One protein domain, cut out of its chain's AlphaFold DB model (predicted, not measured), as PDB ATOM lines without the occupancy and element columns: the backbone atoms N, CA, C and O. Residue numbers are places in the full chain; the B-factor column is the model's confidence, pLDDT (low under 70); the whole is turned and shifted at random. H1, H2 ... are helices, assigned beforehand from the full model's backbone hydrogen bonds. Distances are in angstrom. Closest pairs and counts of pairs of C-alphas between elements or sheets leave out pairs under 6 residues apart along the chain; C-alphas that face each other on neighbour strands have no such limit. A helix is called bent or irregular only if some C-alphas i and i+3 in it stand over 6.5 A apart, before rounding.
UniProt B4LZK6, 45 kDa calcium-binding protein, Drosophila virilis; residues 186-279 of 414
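What this domain is: This is residues 186 to 279 of the 414 residues of the protein "45 kDa calcium-binding protein" of Drosophila virilis (UniProt B4LZK6). The long helix H4 folds back into H5 as a helical hairpin, which sits beside a second pair of helices, H1 and H2; the links inside the two pairs meet in a short antiparallel pairing, residues 211 to 212 with 267 to 268. H5 packs on both H4 and H1, while small H3 packs on H2 and is apart from H1, and a long link returns from H3 to H4. The printed part has 94 residues with five named helices, H1 to H5 in chain order, and no named strand: all helix, with mostly crossed packing. It is compact, with a radius of gyration of the C-alphas of 13.4 A, and spans 35 by 27 by 24 A.

Where its parts are: H4, residues 244 to 260, is 24.3 A long, from C-alpha 244 at (-39.947, -42.457, 41.551). H5 is residues 270 to 277, ending at (-32.264, -32.473, 24.822). H1, residues 186 to 202, is 23.7 A long, from (-33.066, -39.331, 10.579). It has a kink of 46 degrees near residue 196 and is only just irregular: C-alphas 193 and 196 are 6.9 A apart. H2 is residues 213 to 223, 15.2 A; H3 is residues 228 to 232.

How they stand to each other: H4 touches H5 with residues 253 to 260 alone, opposite ways at a steep tilt of 40 degrees; the closest C-alphas, of Ala 260 and Phe 276, are 5.2 A apart. H5 touches H1, closest at the C-alphas of Leu 274 and Asn 195, 6.2 A. H1 and H2 only just touch, with 3 pairs of C-alphas within 8 A, through residue 202 alone. H2 touches H3, closest at the C-alphas of Arg 218 and Ile 231, 6.5 A. H2 and H4 are near each other; H1 and H4 are apart. Every O i to N i+4 pair is within hydrogen-bond range in H2, H3, H4 and H5, and 11 of 13 in H1.

The domain as a whole: The C-alphas farthest apart, of Glu 186 and Glu 233, are 39.8 A apart. The printed part has no cut. The link from H3 to H4 is long, with 11 residues, and residues 233 to 241 have pLDDT under 70.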
ATOM      1  N   GLU A 186     -31.670 -39.780  10.496       94.00
ATOM      2  CA  GLU A 186     -33.066 -39.331  10.579       94.00
ATOM      3  C   GLU A 186     -33.402 -38.771  11.965       94.00
ATOM      4  O   GLU A 186     -34.019 -37.713  12.056       94.00
ATOM      5  N   HIS A 187     -33.000 -39.454  13.041       92.75
ATOM      6  CA  HIS A 187     -33.220 -39.001  14.416       92.75
ATOM      7  C   HIS A 187     -32.570 -37.639  14.674       92.75
ATOM      8  O   HIS A 187     -33.255 -36.721  15.121       92.75
ATOM      9  N   ILE A 188     -31.292 -37.481  14.321       93.06
ATOM     10  CA  ILE A 188     -30.558 -36.222  14.517       93.06
ATOM     11  C   ILE A 188     -31.167 -35.093  13.675       93.06
ATOM     12  O   ILE A 188     -31.352 -33.977  14.154       93.06
ATOM     13  N   ASP A 189     -31.518 -35.369  12.420       94.81
ATOM     14  CA  ASP A 189     -32.116 -34.365  11.541       94.81
ATOM     15  C   ASP A 189     -33.489 -33.912  12.064       94.81
ATOM     16  O   ASP A 189     -33.791 -32.717  12.074       94.81
ATOM     17  N   ILE A 190     -34.307 -34.847  12.555       93.88
ATOM     18  CA  ILE A 190     -35.601 -34.550  13.181       93.88
ATOM     19  C   ILE A 190     -35.412 -33.747  14.474       93.88
ATOM     20  O   ILE A 190     -36.164 -32.795  14.693       93.88
ATOM     21  N   ALA A 191     -34.428 -34.097  15.306       92.88
ATOM     22  CA  ALA A 191     -34.098 -33.373  16.531       92.88
ATOM     23  C   ALA A 191     -33.762 -31.904  16.235       92.88
ATOM     24  O   ALA A 191     -34.391 -31.003  16.787       92.88
ATOM     25  N   ILE A 192     -32.864 -31.653  15.276       93.81
ATOM     26  CA  ILE A 192     -32.474 -30.297  14.858       93.81
ATOM     27  C   ILE A 192     -33.677 -29.527  14.291       93.81
ATOM     28  O   ILE A 192     -33.919 -28.382  14.672       93.81
ATOM     29  N   MET A 193     -34.461 -30.147  13.401       94.44
ATOM     30  CA  MET A 193     -35.610 -29.485  12.767       94.44
ATOM     31  C   MET A 193     -36.720 -29.138  13.766       94.44
ATOM     32  O   MET A 193     -37.342 -28.078  13.657       94.44
ATOM     33  N   ASN A 194     -36.986 -30.018  14.733       94.56
ATOM     34  CA  ASN A 194     -38.043 -29.808  15.718       94.56
ATOM     35  C   ASN A 194     -37.600 -28.945  16.902       94.56
ATOM     36  O   ASN A 194     -38.472 -28.371  17.554       94.56
ATOM     37  N   ASN A 195     -36.295 -28.781  17.145       95.00
ATOM     38  CA  ASN A 195     -35.767 -28.040  18.292       95.00
ATOM     39  C   ASN A 195     -36.397 -26.649  18.442       95.00
ATOM     40  O   ASN A 195     -36.912 -26.314  19.500       95.00
ATOM     41  N   ALA A 196     -36.479 -25.871  17.358       94.06
ATOM     42  CA  ALA A 196     -37.080 -24.535  17.396       94.06
ATOM     43  C   ALA A 196     -38.576 -24.541  17.755       94.06
ATOM     44  O   ALA A 196     -39.106 -23.563  18.286       94.06
ATOM     45  N   ARG A 197     -39.291 -25.624  17.431       94.38
ATOM     46  CA  ARG A 197     -40.690 -25.793  17.823       94.38
ATOM     47  C   ARG A 197     -40.794 -26.182  19.290       94.38
ATOM     48  O   ARG A 197     -41.646 -25.612  19.958       94.38
ATOM     49  N   GLU A 198     -39.976 -27.122  19.760       92.69
ATOM     50  CA  GLU A 198     -39.956 -27.529  21.171       92.69
ATOM     51  C   GLU A 198     -39.541 -26.375  22.078       92.69
ATOM     52  O   GLU A 198     -40.240 -26.092  23.042       92.69
ATOM     53  N   PHE A 199     -38.501 -25.632  21.696       95.25
ATOM     54  CA  PHE A 199     -38.025 -24.450  22.406       95.25
ATOM     55  C   PHE A 199     -39.166 -23.459  22.686       95.25
ATOM     56  O   PHE A 199     -39.438 -23.123  23.833       95.25
ATOM     57  N   ARG A 200     -39.939 -23.095  21.651       93.94
ATOM     58  CA  ARG A 200     -41.100 -22.191  21.775       93.94
ATOM     59  C   ARG A 200     -42.258 -22.737  22.614       93.94
ATOM     60  O   ARG A 200     -43.174 -21.982  22.926       93.94
ATOM     61  N   ARG A 201     -42.309 -24.044  22.892       92.81
ATOM     62  CA  ARG A 201     -43.321 -24.603  23.804       92.81
ATOM     63  C   ARG A 201     -42.941 -24.406  25.265       92.81
ATOM     64  O   ARG A 201     -43.839 -24.443  26.102       92.81
ATOM     65  N   VAL A 202     -41.649 -24.261  25.547       93.12
ATOM     66  CA  VAL A 202     -41.114 -24.103  26.900       93.12
ATOM     67  C   VAL A 202     -40.926 -22.624  27.238       93.12
ATOM     68  O   VAL A 202     -41.358 -22.209  28.303       93.12
ATOM     69  N   ASP A 203     -40.368 -21.837  26.315       94.12
ATOM     70  CA  ASP A 203     -40.185 -20.379  26.417       94.12
ATOM     71  C   ASP A 203     -41.543 -19.656  26.314       94.12
ATOM     72  O   ASP A 203     -42.051 -19.405  25.213       94.12
ATOM     73  N   ILE A 204     -42.198 -19.407  27.456       89.19
ATOM     74  CA  ILE A 204     -43.581 -18.895  27.503       89.19
ATOM     75  C   ILE A 204     -43.758 -17.655  28.378       89.19
ATOM     76  O   ILE A 204     -44.685 -16.879  28.118       89.19
ATOM     77  N   ALA A 205     -42.951 -17.460  29.424       85.12
ATOM     78  CA  ALA A 205     -43.238 -16.461  30.450       85.12
ATOM     79  C   ALA A 205     -41.967 -15.987  31.189       85.12
ATOM     80  O   ALA A 205     -41.759 -16.372  32.340       85.12
ATOM     81  N   PRO A 206     -41.199 -15.040  30.617       88.25
ATOM     82  CA  PRO A 206     -41.424 -14.345  29.345       88.25
ATOM     83  C   PRO A 206     -40.939 -15.155  28.136       88.25
ATOM     84  O   PRO A 206     -39.922 -15.806  28.221       88.25
ATOM     85  N   ALA A 207     -41.627 -15.034  26.994       89.75
ATOM     86  CA  ALA A 207     -41.142 -15.574  25.720       89.75
ATOM     87  C   ALA A 207     -40.008 -14.694  25.149       89.75
ATOM     88  O   ALA A 207     -40.235 -13.905  24.222       89.75
ATOM     89  N   ASP A 208     -38.836 -14.724  25.781       92.31
ATOM     90  CA  ASP A 208     -37.715 -13.814  25.516       92.31
ATOM     91  C   ASP A 208     -36.562 -14.459  24.732       92.31
ATOM     92  O   ASP A 208     -35.592 -13.778  24.383       92.31
ATOM     93  N   GLY A 209     -36.711 -15.729  24.350       93.25
ATOM     94  CA  GLY A 209     -35.696 -16.470  23.613       93.25
ATOM     95  C   GLY A 209     -34.653 -17.138  24.507       93.25
ATOM     96  O   GLY A 209     -33.649 -17.620  23.974       93.25
ATOM     97  N   LEU A 210     -34.879 -17.188  25.821       95.31
ATOM     98  CA  LEU A 210     -34.072 -17.905  26.800       95.31
ATOM     99  C   LEU A 210     -34.986 -18.779  27.657       95.31
ATOM    100  O   LEU A 210     -35.958 -18.301  28.219       95.31
ATOM    101  N   ILE A 211     -34.660 -20.062  27.804       95.31
ATOM    102  CA  ILE A 211     -35.435 -20.939  28.689       95.31
ATOM    103  C   ILE A 211     -34.814 -20.902  30.075       95.31
ATOM    104  O   ILE A 211     -33.627 -21.191  30.235       95.31
ATOM    105  N   THR A 212     -35.619 -20.609  31.089       94.38
ATOM    106  CA  THR A 212     -35.224 -20.745  32.497       94.38
ATOM    107  C   THR A 212     -35.519 -22.147  33.036       94.38
ATOM    108  O   THR A 212     -36.378 -22.871  32.525       94.38
ATOM    109  N   TRP A 213     -34.834 -22.546  34.116       92.12
ATOM    110  CA  TRP A 213     -35.126 -23.829  34.772       92.12
ATOM    111  C   TRP A 213     -36.586 -23.920  35.242       92.12
ATOM    112  O   TRP A 213     -37.184 -24.986  35.126       92.12
ATOM    113  N   ASP A 214     -37.169 -22.820  35.728       90.25
ATOM    114  CA  ASP A 214     -38.569 -22.776  36.175       90.25
ATOM    115  C   ASP A 214     -39.536 -23.083  35.021       90.25
ATOM    116  O   ASP A 214     -40.400 -23.950  35.139       90.25
ATOM    117  N   GLU A 215     -39.334 -22.468  33.853       92.44
ATOM    118  CA  GLU A 215     -40.155 -22.736  32.666       92.44
ATOM    119  C   GLU A 215     -40.057 -24.191  32.209       92.44
ATOM    120  O   GLU A 215     -41.078 -24.835  31.944       92.44
ATOM    121  N   TYR A 216     -38.838 -24.742  32.177       92.50
ATOM    122  CA  TYR A 216     -38.644 -26.155  31.873       92.50
ATOM    123  C   TYR A 216     -39.287 -27.062  32.926       92.50
ATOM    124  O   TYR A 216     -39.935 -28.052  32.580       92.50
ATOM    125  N   HIS A 217     -39.164 -26.718  34.209       89.31
ATOM    126  CA  HIS A 217     -39.734 -27.486  35.305       89.31
ATOM    127  C   HIS A 217     -41.263 -27.547  35.210       89.31
ATOM    128  O   HIS A 217     -41.850 -28.633  35.259       89.31
ATOM    129  N   ARG A 218     -41.913 -26.401  34.974       88.94
ATOM    130  CA  ARG A 218     -43.360 -26.316  34.732       88.94
ATOM    131  C   ARG A 218     -43.773 -27.129  33.507       88.94
ATOM    132  O   ARG A 218     -44.752 -27.877  33.568       88.94
ATOM    133  N   PHE A 219     -43.019 -27.027  32.409       89.88
ATOM    134  CA  PHE A 219     -43.255 -27.821  31.202       89.88
ATOM    135  C   PHE A 219     -43.185 -29.330  31.495       89.88
ATOM    136  O   PHE A 219     -44.107 -30.068  31.138       89.88
ATOM    137  N   PHE A 220     -42.153 -29.780  32.210       88.50
ATOM    138  CA  PHE A 220     -41.977 -31.181  32.584       88.50
ATOM    139  C   PHE A 220     -43.140 -31.696  33.436       88.50
ATOM    140  O   PHE A 220     -43.671 -32.777  33.173       88.50
ATOM    141  N   LEU A 221     -43.556 -30.939  34.457       87.12
ATOM    142  CA  LEU A 221     -44.665 -31.333  35.329       87.12
ATOM    143  C   LEU A 221     -45.973 -31.477  34.542       87.12
ATOM    144  O   LEU A 221     -46.725 -32.434  34.752       87.12
ATOM    145  N   ARG A 222     -46.211 -30.572  33.589       86.38
ATOM    146  CA  ARG A 222     -47.370 -30.625  32.698       86.38
ATOM    147  C   ARG A 222     -47.344 -31.853  31.784       86.38
ATOM    148  O   ARG A 222     -48.376 -32.506  31.636       86.38
ATOM    149  N   GLU A 223     -46.194 -32.206  31.203       85.19
ATOM    150  CA  GLU A 223     -46.058 -33.442  30.409       85.19
ATOM    151  C   GLU A 223     -46.309 -34.705  31.245       85.19
ATOM    152  O   GLU A 223     -46.863 -35.683  30.743       85.19
ATOM    153  N   HIS A 224     -45.990 -34.663  32.541       82.62
ATOM    154  CA  HIS A 224     -46.243 -35.756  33.481       82.62
ATOM    155  C   HIS A 224     -47.668 -35.760  34.067       82.62
ATOM    156  O   HIS A 224     -47.964 -36.554  34.963       82.62
ATOM    157  N   GLY A 225     -48.572 -34.930  33.533       78.62
ATOM    158  CA  GLY A 225     -50.006 -34.959  33.832       78.62
ATOM    159  C   GLY A 225     -50.437 -34.142  35.051       78.62
ATOM    160  O   GLY A 225     -51.557 -34.325  35.526       78.62
ATOM    161  N   MET A 226     -49.578 -33.257  35.562       80.06
ATOM    162  CA  MET A 226     -49.926 -32.335  36.643       80.06
ATOM    163  C   MET A 226     -50.752 -31.152  36.111       80.06
ATOM    164  O   MET A 226     -50.534 -30.691  34.989       80.06
ATOM    165  N   THR A 227     -51.718 -30.672  36.900       79.06
ATOM    166  CA  THR A 227     -52.528 -29.502  36.524       79.06
ATOM    167  C   THR A 227     -51.802 -28.201  36.856       79.06
ATOM    168  O   THR A 227     -51.000 -28.168  37.783       79.06
ATOM    169  N   ASP A 228     -52.106 -27.110  36.142       76.00
ATOM    170  CA  ASP A 228     -51.444 -25.811  36.358       76.00
ATOM    171  C   ASP A 228     -51.553 -25.322  37.820       76.00
ATOM    172  O   ASP A 228     -50.616 -24.724  38.339       76.00
ATOM    173  N   ALA A 229     -52.656 -25.638  38.510       70.56
ATOM    174  CA  ALA A 229     -52.844 -25.287  39.919       70.56
ATOM    175  C   ALA A 229     -51.934 -26.092  40.863       70.56
ATOM    176  O   ALA A 229     -51.427 -25.547  41.838       70.56
ATOM    177  N   ASP A 230     -51.709 -27.373  40.561       73.38
ATOM    178  CA  ASP A 230     -50.818 -28.234  41.345       73.38
ATOM    179  C   ASP A 230     -49.340 -27.888  41.092       73.38
ATOM    180  O   ASP A 230     -48.519 -28.038  41.992       73.38
ATOM    181  N   ILE A 231     -49.008 -27.407  39.886       76.19
ATOM    182  CA  ILE A 231     -47.663 -26.938  39.514       76.19
ATOM    183  C   ILE A 231     -47.279 -25.708  40.336       76.19
ATOM    184  O   ILE A 231     -46.172 -25.648  40.861       76.19
ATOM    185  N   ASP A 232     -48.193 -24.748  40.485       73.00
ATOM    186  CA  ASP A 232     -47.936 -23.522  41.250       73.00
ATOM    187  C   ASP A 232     -47.734 -23.791  42.759       73.00
ATOM    188  O   ASP A 232     -47.082 -23.005  43.447       73.00
ATOM    189  N   GLU A 233     -48.266 -24.903  43.285       67.12
ATOM    190  CA  GLU A 233     -48.091 -25.348  44.680       67.12
ATOM    191  C   GLU A 233     -46.955 -26.387  44.840       67.12
ATOM    192  O   GLU A 233     -46.649 -26.834  45.953       67.12
ATOM    193  N   HIS A 234     -46.302 -26.793  43.745       68.25
ATOM    194  CA  HIS A 234     -45.333 -27.885  43.753       68.25
ATOM    195  C   HIS A 234     -44.004 -27.489  44.417       68.25
ATOM    196  O   HIS A 234     -43.319 -26.556  44.011       68.25
ATOM    197  N   ASP A 235     -43.589 -28.260  45.428       66.62
ATOM    198  CA  ASP A 235     -42.295 -28.093  46.099       66.62
ATOM    199  C   ASP A 235     -41.173 -28.762  45.281       66.62
ATOM    200  O   ASP A 235     -40.988 -29.992  45.324       66.62
ATOM    201  N   GLU A 236     -40.402 -27.941  44.556       66.12
ATOM    202  CA  GLU A 236     -39.246 -28.355  43.741       66.12
ATOM    203  C   GLU A 236     -38.211 -29.179  44.518       66.12
ATOM    204  O   GLU A 236     -37.476 -29.970  43.938       66.12
ATOM    205  N   ILE A 237     -38.121 -29.029  45.842       62.47
ATOM    206  CA  ILE A 237     -37.092 -29.712  46.638       62.47
ATOM    207  C   ILE A 237     -37.492 -31.165  46.907       62.47
ATOM    208  O   ILE A 237     -36.638 -32.041  47.074       62.47
ATOM    209  N   ARG A 238     -38.796 -31.440  46.988       59.31
ATOM    210  CA  ARG A 238     -39.300 -32.728  47.473       59.31
ATOM    211  C   ARG A 238     -39.843 -33.628  46.379       59.31
ATOM    212  O   ARG A 238     -39.753 -34.846  46.544       59.31
ATOM    213  N   HIS A 239     -40.388 -33.075  45.291       66.75
ATOM    214  CA  HIS A 239     -41.002 -33.842  44.196       66.75
ATOM    215  C   HIS A 239     -41.865 -35.027  44.689       66.75
ATOM    216  O   HIS A 239     -41.851 -36.121  44.114       66.75
ATOM    217  N   THR A 240     -42.566 -34.852  45.814       62.28
ATOM    218  CA  THR A 240     -43.279 -35.936  46.514       62.28
ATOM    219  C   THR A 240     -44.536 -36.377  45.780       62.28
ATOM    220  O   THR A 240     -44.963 -37.516  45.939       62.28
ATOM    221  N   SER A 241     -45.097 -35.486  44.965       67.56
ATOM    222  CA  SER A 241     -46.214 -35.724  44.048       67.56
ATOM    223  C   SER A 241     -45.821 -36.574  42.832       67.56
ATOM    224  O   SER A 241     -46.688 -37.175  42.204       67.56
ATOM    225  N   LEU A 242     -44.524 -36.673  42.514       72.06
ATOM    226  CA  LEU A 242     -44.028 -37.429  41.367       72.06
ATOM    227  C   LEU A 242     -43.694 -38.878  41.739       72.06
ATOM    228  O   LEU A 242     -43.111 -39.173  42.793       72.06
ATOM    229  N   ASN A 243     -44.002 -39.791  40.813       82.06
ATOM    230  CA  ASN A 243     -43.523 -41.170  40.877       82.06
ATOM    231  C   ASN A 243     -41.982 -41.196  40.885       82.06
ATOM    232  O   ASN A 243     -41.327 -40.299  40.358       82.06
ATOM    233  N   ARG A 244     -41.397 -42.257  41.450       83.75
ATOM    234  CA  ARG A 244     -39.947 -42.457  41.551       83.75
ATOM    235  C   ARG A 244     -39.231 -42.249  40.214       83.75
ATOM    236  O   ARG A 244     -38.265 -41.503  40.190       83.75
ATOM    237  N   LYS A 245     -39.748 -42.830  39.124       82.69
ATOM    238  CA  LYS A 245     -39.163 -42.678  37.783       82.69
ATOM    239  C   LYS A 245     -39.125 -41.212  37.331       82.69
ATOM    240  O   LYS A 245     -38.061 -40.711  37.015       82.69
ATOM    241  N   ALA A 246     -40.249 -40.499  37.413       83.12
ATOM    242  CA  ALA A 246     -40.314 -39.083  37.033       83.12
ATOM    243  C   ALA A 246     -39.389 -38.198  37.890       83.12
ATOM    244  O   ALA A 246     -38.860 -37.199  37.418       83.12
ATOM    245  N   ARG A 247     -39.161 -38.573  39.155       83.75
ATOM    246  CA  ARG A 247     -38.196 -37.889  40.024       83.75
ATOM    247  C   ARG A 247     -36.748 -38.155  39.611       83.75
ATOM    248  O   ARG A 247     -35.942 -37.234  39.633       83.75
ATOM    249  N   GLU A 248     -36.426 -39.398  39.260       86.06
ATOM    250  CA  GLU A 248     -35.113 -39.778  38.722       86.06
ATOM    251  C   GLU A 248     -34.847 -39.060  37.385       86.06
ATOM    252  O   GLU A 248     -33.765 -38.503  37.203       86.06
ATOM    253  N   ASP A 249     -35.848 -38.988  36.501       85.94
ATOM    254  CA  ASP A 249     -35.773 -38.282  35.215       85.94
ATOM    255  C   ASP A 249     -35.561 -36.769  35.417       85.94
ATOM    256  O   ASP A 249     -34.642 -36.196  34.841       85.94
ATOM    257  N   MET A 250     -36.298 -36.136  36.337       87.62
ATOM    258  CA  MET A 250     -36.100 -34.725  36.707       87.62
ATOM    259  C   MET A 250     -34.690 -34.441  37.247       87.62
ATOM    260  O   MET A 250     -34.074 -33.432  36.909       87.62
ATOM    261  N   MET A 251     -34.155 -35.321  38.102       87.12
ATOM    262  CA  MET A 251     -32.791 -35.168  38.624       87.12
ATOM    263  C   MET A 251     -31.740 -35.293  37.516       87.12
ATOM    264  O   MET A 251     -30.758 -34.550  37.526       87.12
ATOM    265  N   ARG A 252     -31.952 -36.204  36.558       88.25
ATOM    266  CA  ARG A 252     -31.089 -36.365  35.381       88.25
ATOM    267  C   ARG A 252     -31.124 -35.124  34.496       88.25
ATOM    268  O   ARG A 252     -30.068 -34.629  34.113       88.25
ATOM    269  N   ASP A 253     -32.313 -34.597  34.235       91.12
ATOM    270  CA  ASP A 253     -32.486 -33.370  33.463       91.12
ATOM    271  C   ASP A 253     -31.802 -32.186  34.148       91.12
ATOM    272  O   ASP A 253     -31.123 -31.402  33.497       91.12
ATOM    273  N   LYS A 254     -31.877 -32.087  35.477       90.50
ATOM    274  CA  LYS A 254     -31.181 -31.022  36.209       90.50
ATOM    275  C   LYS A 254     -29.660 -31.096  36.066       90.50
ATOM    276  O   LYS A 254     -29.014 -30.059  35.951       90.50
ATOM    277  N   ALA A 255     -29.090 -32.300  36.061       89.50
ATOM    278  CA  ALA A 255     -27.659 -32.485  35.820       89.50
ATOM    279  C   ALA A 255     -27.277 -32.091  34.382       89.50
ATOM    280  O   ALA A 255     -26.369 -31.285  34.184       89.50
ATOM    281  N   ARG A 256     -28.031 -32.570  33.386       89.75
ATOM    282  CA  ARG A 256     -27.806 -32.233  31.969       89.75
ATOM    283  C   ARG A 256     -27.985 -30.746  31.682       89.75
ATOM    284  O   ARG A 256     -27.263 -30.185  30.868       89.75
ATOM    285  N   TRP A 257     -28.919 -30.091  32.368       93.19
ATOM    286  CA  TRP A 257     -29.104 -28.648  32.274       93.19
ATOM    287  C   TRP A 257     -27.820 -27.911  32.639       93.19
ATOM    288  O   TRP A 257     -27.362 -27.063  31.882       93.19
ATOM    289  N   THR A 258     -27.213 -28.254  33.781       90.25
ATOM    290  CA  THR A 258     -25.992 -27.581  34.245       90.25
ATOM    291  C   THR A 258     -24.791 -27.796  33.328       90.25
ATOM    292  O   THR A 258     -23.906 -26.951  33.293       90.25
ATOM    293  N   GLU A 259     -24.771 -28.895  32.579       88.94
ATOM    294  CA  GLU A 259     -23.739 -29.198  31.585       88.94
ATOM    295  C   GLU A 259     -23.972 -28.455  30.258       88.94
ATOM    296  O   GLU A 259     -23.037 -27.952  29.632       88.94
ATOM    297  N   ALA A 260     -25.234 -28.332  29.842       91.44
ATOM    298  CA  ALA A 260     -25.609 -27.626  28.622       91.44
ATOM    299  C   ALA A 260     -25.530 -26.094  28.758       91.44
ATOM    300  O   ALA A 260     -25.239 -25.413  27.775       91.44
ATOM    301  N   ALA A 261     -25.775 -25.558  29.956       92.38
ATOM    302  CA  ALA A 261     -25.800 -24.130  30.276       92.38
ATOM    303  C   ALA A 261     -24.386 -23.514  30.336       92.38
ATOM    304  O   ALA A 261     -23.850 -23.232  31.410       92.38
ATOM    305  N   ARG A 262     -23.749 -23.328  29.173       87.44
ATOM    306  CA  ARG A 262     -22.353 -22.863  29.067       87.44
ATOM    307  C   ARG A 262     -22.220 -21.345  29.109       87.44
ATOM    308  O   ARG A 262     -21.205 -20.835  29.580       87.44
ATOM    309  N   THR A 263     -23.205 -20.624  28.579       89.06
ATOM    310  CA  THR A 263     -23.194 -19.158  28.513       89.06
ATOM    311  C   THR A 263     -23.684 -18.521  29.809       89.06
ATOM    312  O   THR A 263     -23.027 -17.620  30.334       89.06
ATOM    313  N   ASP A 264     -24.792 -19.018  30.355       90.94
ATOM    314  CA  ASP A 264     -25.352 -18.621  31.642       90.94
ATOM    315  C   ASP A 264     -25.937 -19.847  32.347       90.94
ATOM    316  O   ASP A 264     -26.753 -20.561  31.786       90.94
ATOM    317  N   LEU A 265     -25.556 -20.080  33.604       89.69
ATOM    318  CA  LEU A 265     -25.964 -21.269  34.359       89.69
ATOM    319  C   LEU A 265     -27.485 -21.334  34.607       89.69
ATOM    320  O   LEU A 265     -28.031 -22.403  34.889       89.69
ATOM    321  N   PHE A 266     -28.170 -20.189  34.544       90.38
ATOM    322  CA  PHE A 266     -29.594 -20.077  34.865       90.38
ATOM    323  C   PHE A 266     -30.516 -20.136  33.647       90.38
ATOM    324  O   PHE A 266     -31.724 -20.317  33.826       90.38
ATOM    325  N   THR A 267     -29.974 -19.999  32.437       94.56
ATOM    326  CA  THR A 267     -30.759 -19.920  31.203       94.56
ATOM    327  C   THR A 267     -30.162 -20.786  30.098       94.56
ATOM    328  O   THR A 267     -28.964 -21.033  30.066       94.56
ATOM    329  N   LEU A 268     -31.004 -21.275  29.187       95.56
ATOM    330  CA  LEU A 268     -30.566 -21.966  27.977       95.56
ATOM    331  C   LEU A 268     -30.984 -21.179  26.741       95.56
ATOM    332  O   LEU A 268     -32.167 -20.904  26.523       95.56
ATOM    333  N   THR A 269     -30.011 -20.891  25.886       95.38
ATOM    334  CA  THR A 269     -30.256 -20.471  24.503       95.38
ATOM    335  C   THR A 269     -30.817 -21.628  23.669       95.38
ATOM    336  O   THR A 269     -30.797 -22.789  24.076       95.38
ATOM    337  N   ILE A 270     -31.299 -21.344  22.456       94.31
ATOM    338  CA  ILE A 270     -31.845 -22.374  21.553       94.31
ATOM    339  C   ILE A 270     -30.846 -23.496  21.214       94.31
ATOM    340  O   ILE A 270     -31.249 -24.655  21.081       94.31
ATOM    341  N   ASP A 271     -29.557 -23.168  21.114       93.81
ATOM    342  CA  ASP A 271     -28.489 -24.123  20.799       93.81
ATOM    343  C   ASP A 271     -28.079 -24.940  22.037       93.81
ATOM    344  O   ASP A 271     -27.813 -26.143  21.955       93.81
ATOM    345  N   GLU A 272     -28.083 -24.322  23.219       94.88
ATOM    346  CA  GLU A 272     -27.857 -25.031  24.481       94.88
ATOM    347  C   GLU A 272     -29.049 -25.927  24.830       94.88
ATOM    348  O   GLU A 272     -28.855 -27.047  25.288       94.88
ATOM    349  N   TYR A 273     -30.278 -25.513  24.510       95.12
ATOM    350  CA  TYR A 273     -31.462 -26.361  24.635       95.12
ATOM    351  C   TYR A 273     -31.389 -27.591  23.716       95.12
ATOM    352  O   TYR A 273     -31.748 -28.693  24.138       95.12
ATOM    353  N   LEU A 274     -30.852 -27.442  22.496       94.31
ATOM    354  CA  LEU A 274     -30.558 -28.592  21.636       94.31
ATOM    355  C   LEU A 274     -29.531 -29.514  22.298       94.31
ATOM    356  O   LEU A 274     -29.726 -30.720  22.294       94.31
ATOM    357  N   SER A 275     -28.470 -28.959  22.886       92.62
ATOM    358  CA  SER A 275     -27.436 -29.735  23.590       92.62
ATOM    359  C   SER A 275     -28.003 -30.480  24.799       92.62
ATOM    360  O   SER A 275     -27.675 -31.637  25.027       92.62
ATOM    361  N   PHE A 276     -28.908 -29.833  25.531       92.69
ATOM    362  CA  PHE A 276     -29.598 -30.386  26.688       92.69
ATOM    363  C   PHE A 276     -30.510 -31.568  26.317       92.69
ATOM    364  O   PHE A 276     -30.501 -32.600  26.991       92.69
ATOM    365  N   ARG A 277     -31.306 -31.436  25.247       91.38
ATOM    366  CA  ARG A 277     -32.264 -32.473  24.822       91.38
ATOM    367  C   ARG A 277     -31.654 -33.528  23.913       91.38
ATOM    368  O   ARG A 277     -32.100 -34.667  23.953       91.38
ATOM    369  N   HIS A 278     -30.689 -33.143  23.093       91.81
ATOM    370  CA  HIS A 278     -30.097 -33.933  22.019       91.81
ATOM    371  C   HIS A 278     -28.584 -33.659  21.934       91.81
ATOM    372  O   HIS A 278     -28.119 -33.047  20.960       91.81
ATOM    373  N   PRO A 279     -27.792 -34.091  22.936       89.88
ATOM    374  CA  PRO A 279     -26.341 -33.884  22.953       89.88
ATOM    375  C   PRO A 279     -25.647 -34.456  21.707       89.88
ATOM    376  O   PRO A 279     -24.658 -33.895  21.235       89.88
TER     377      PRO A 279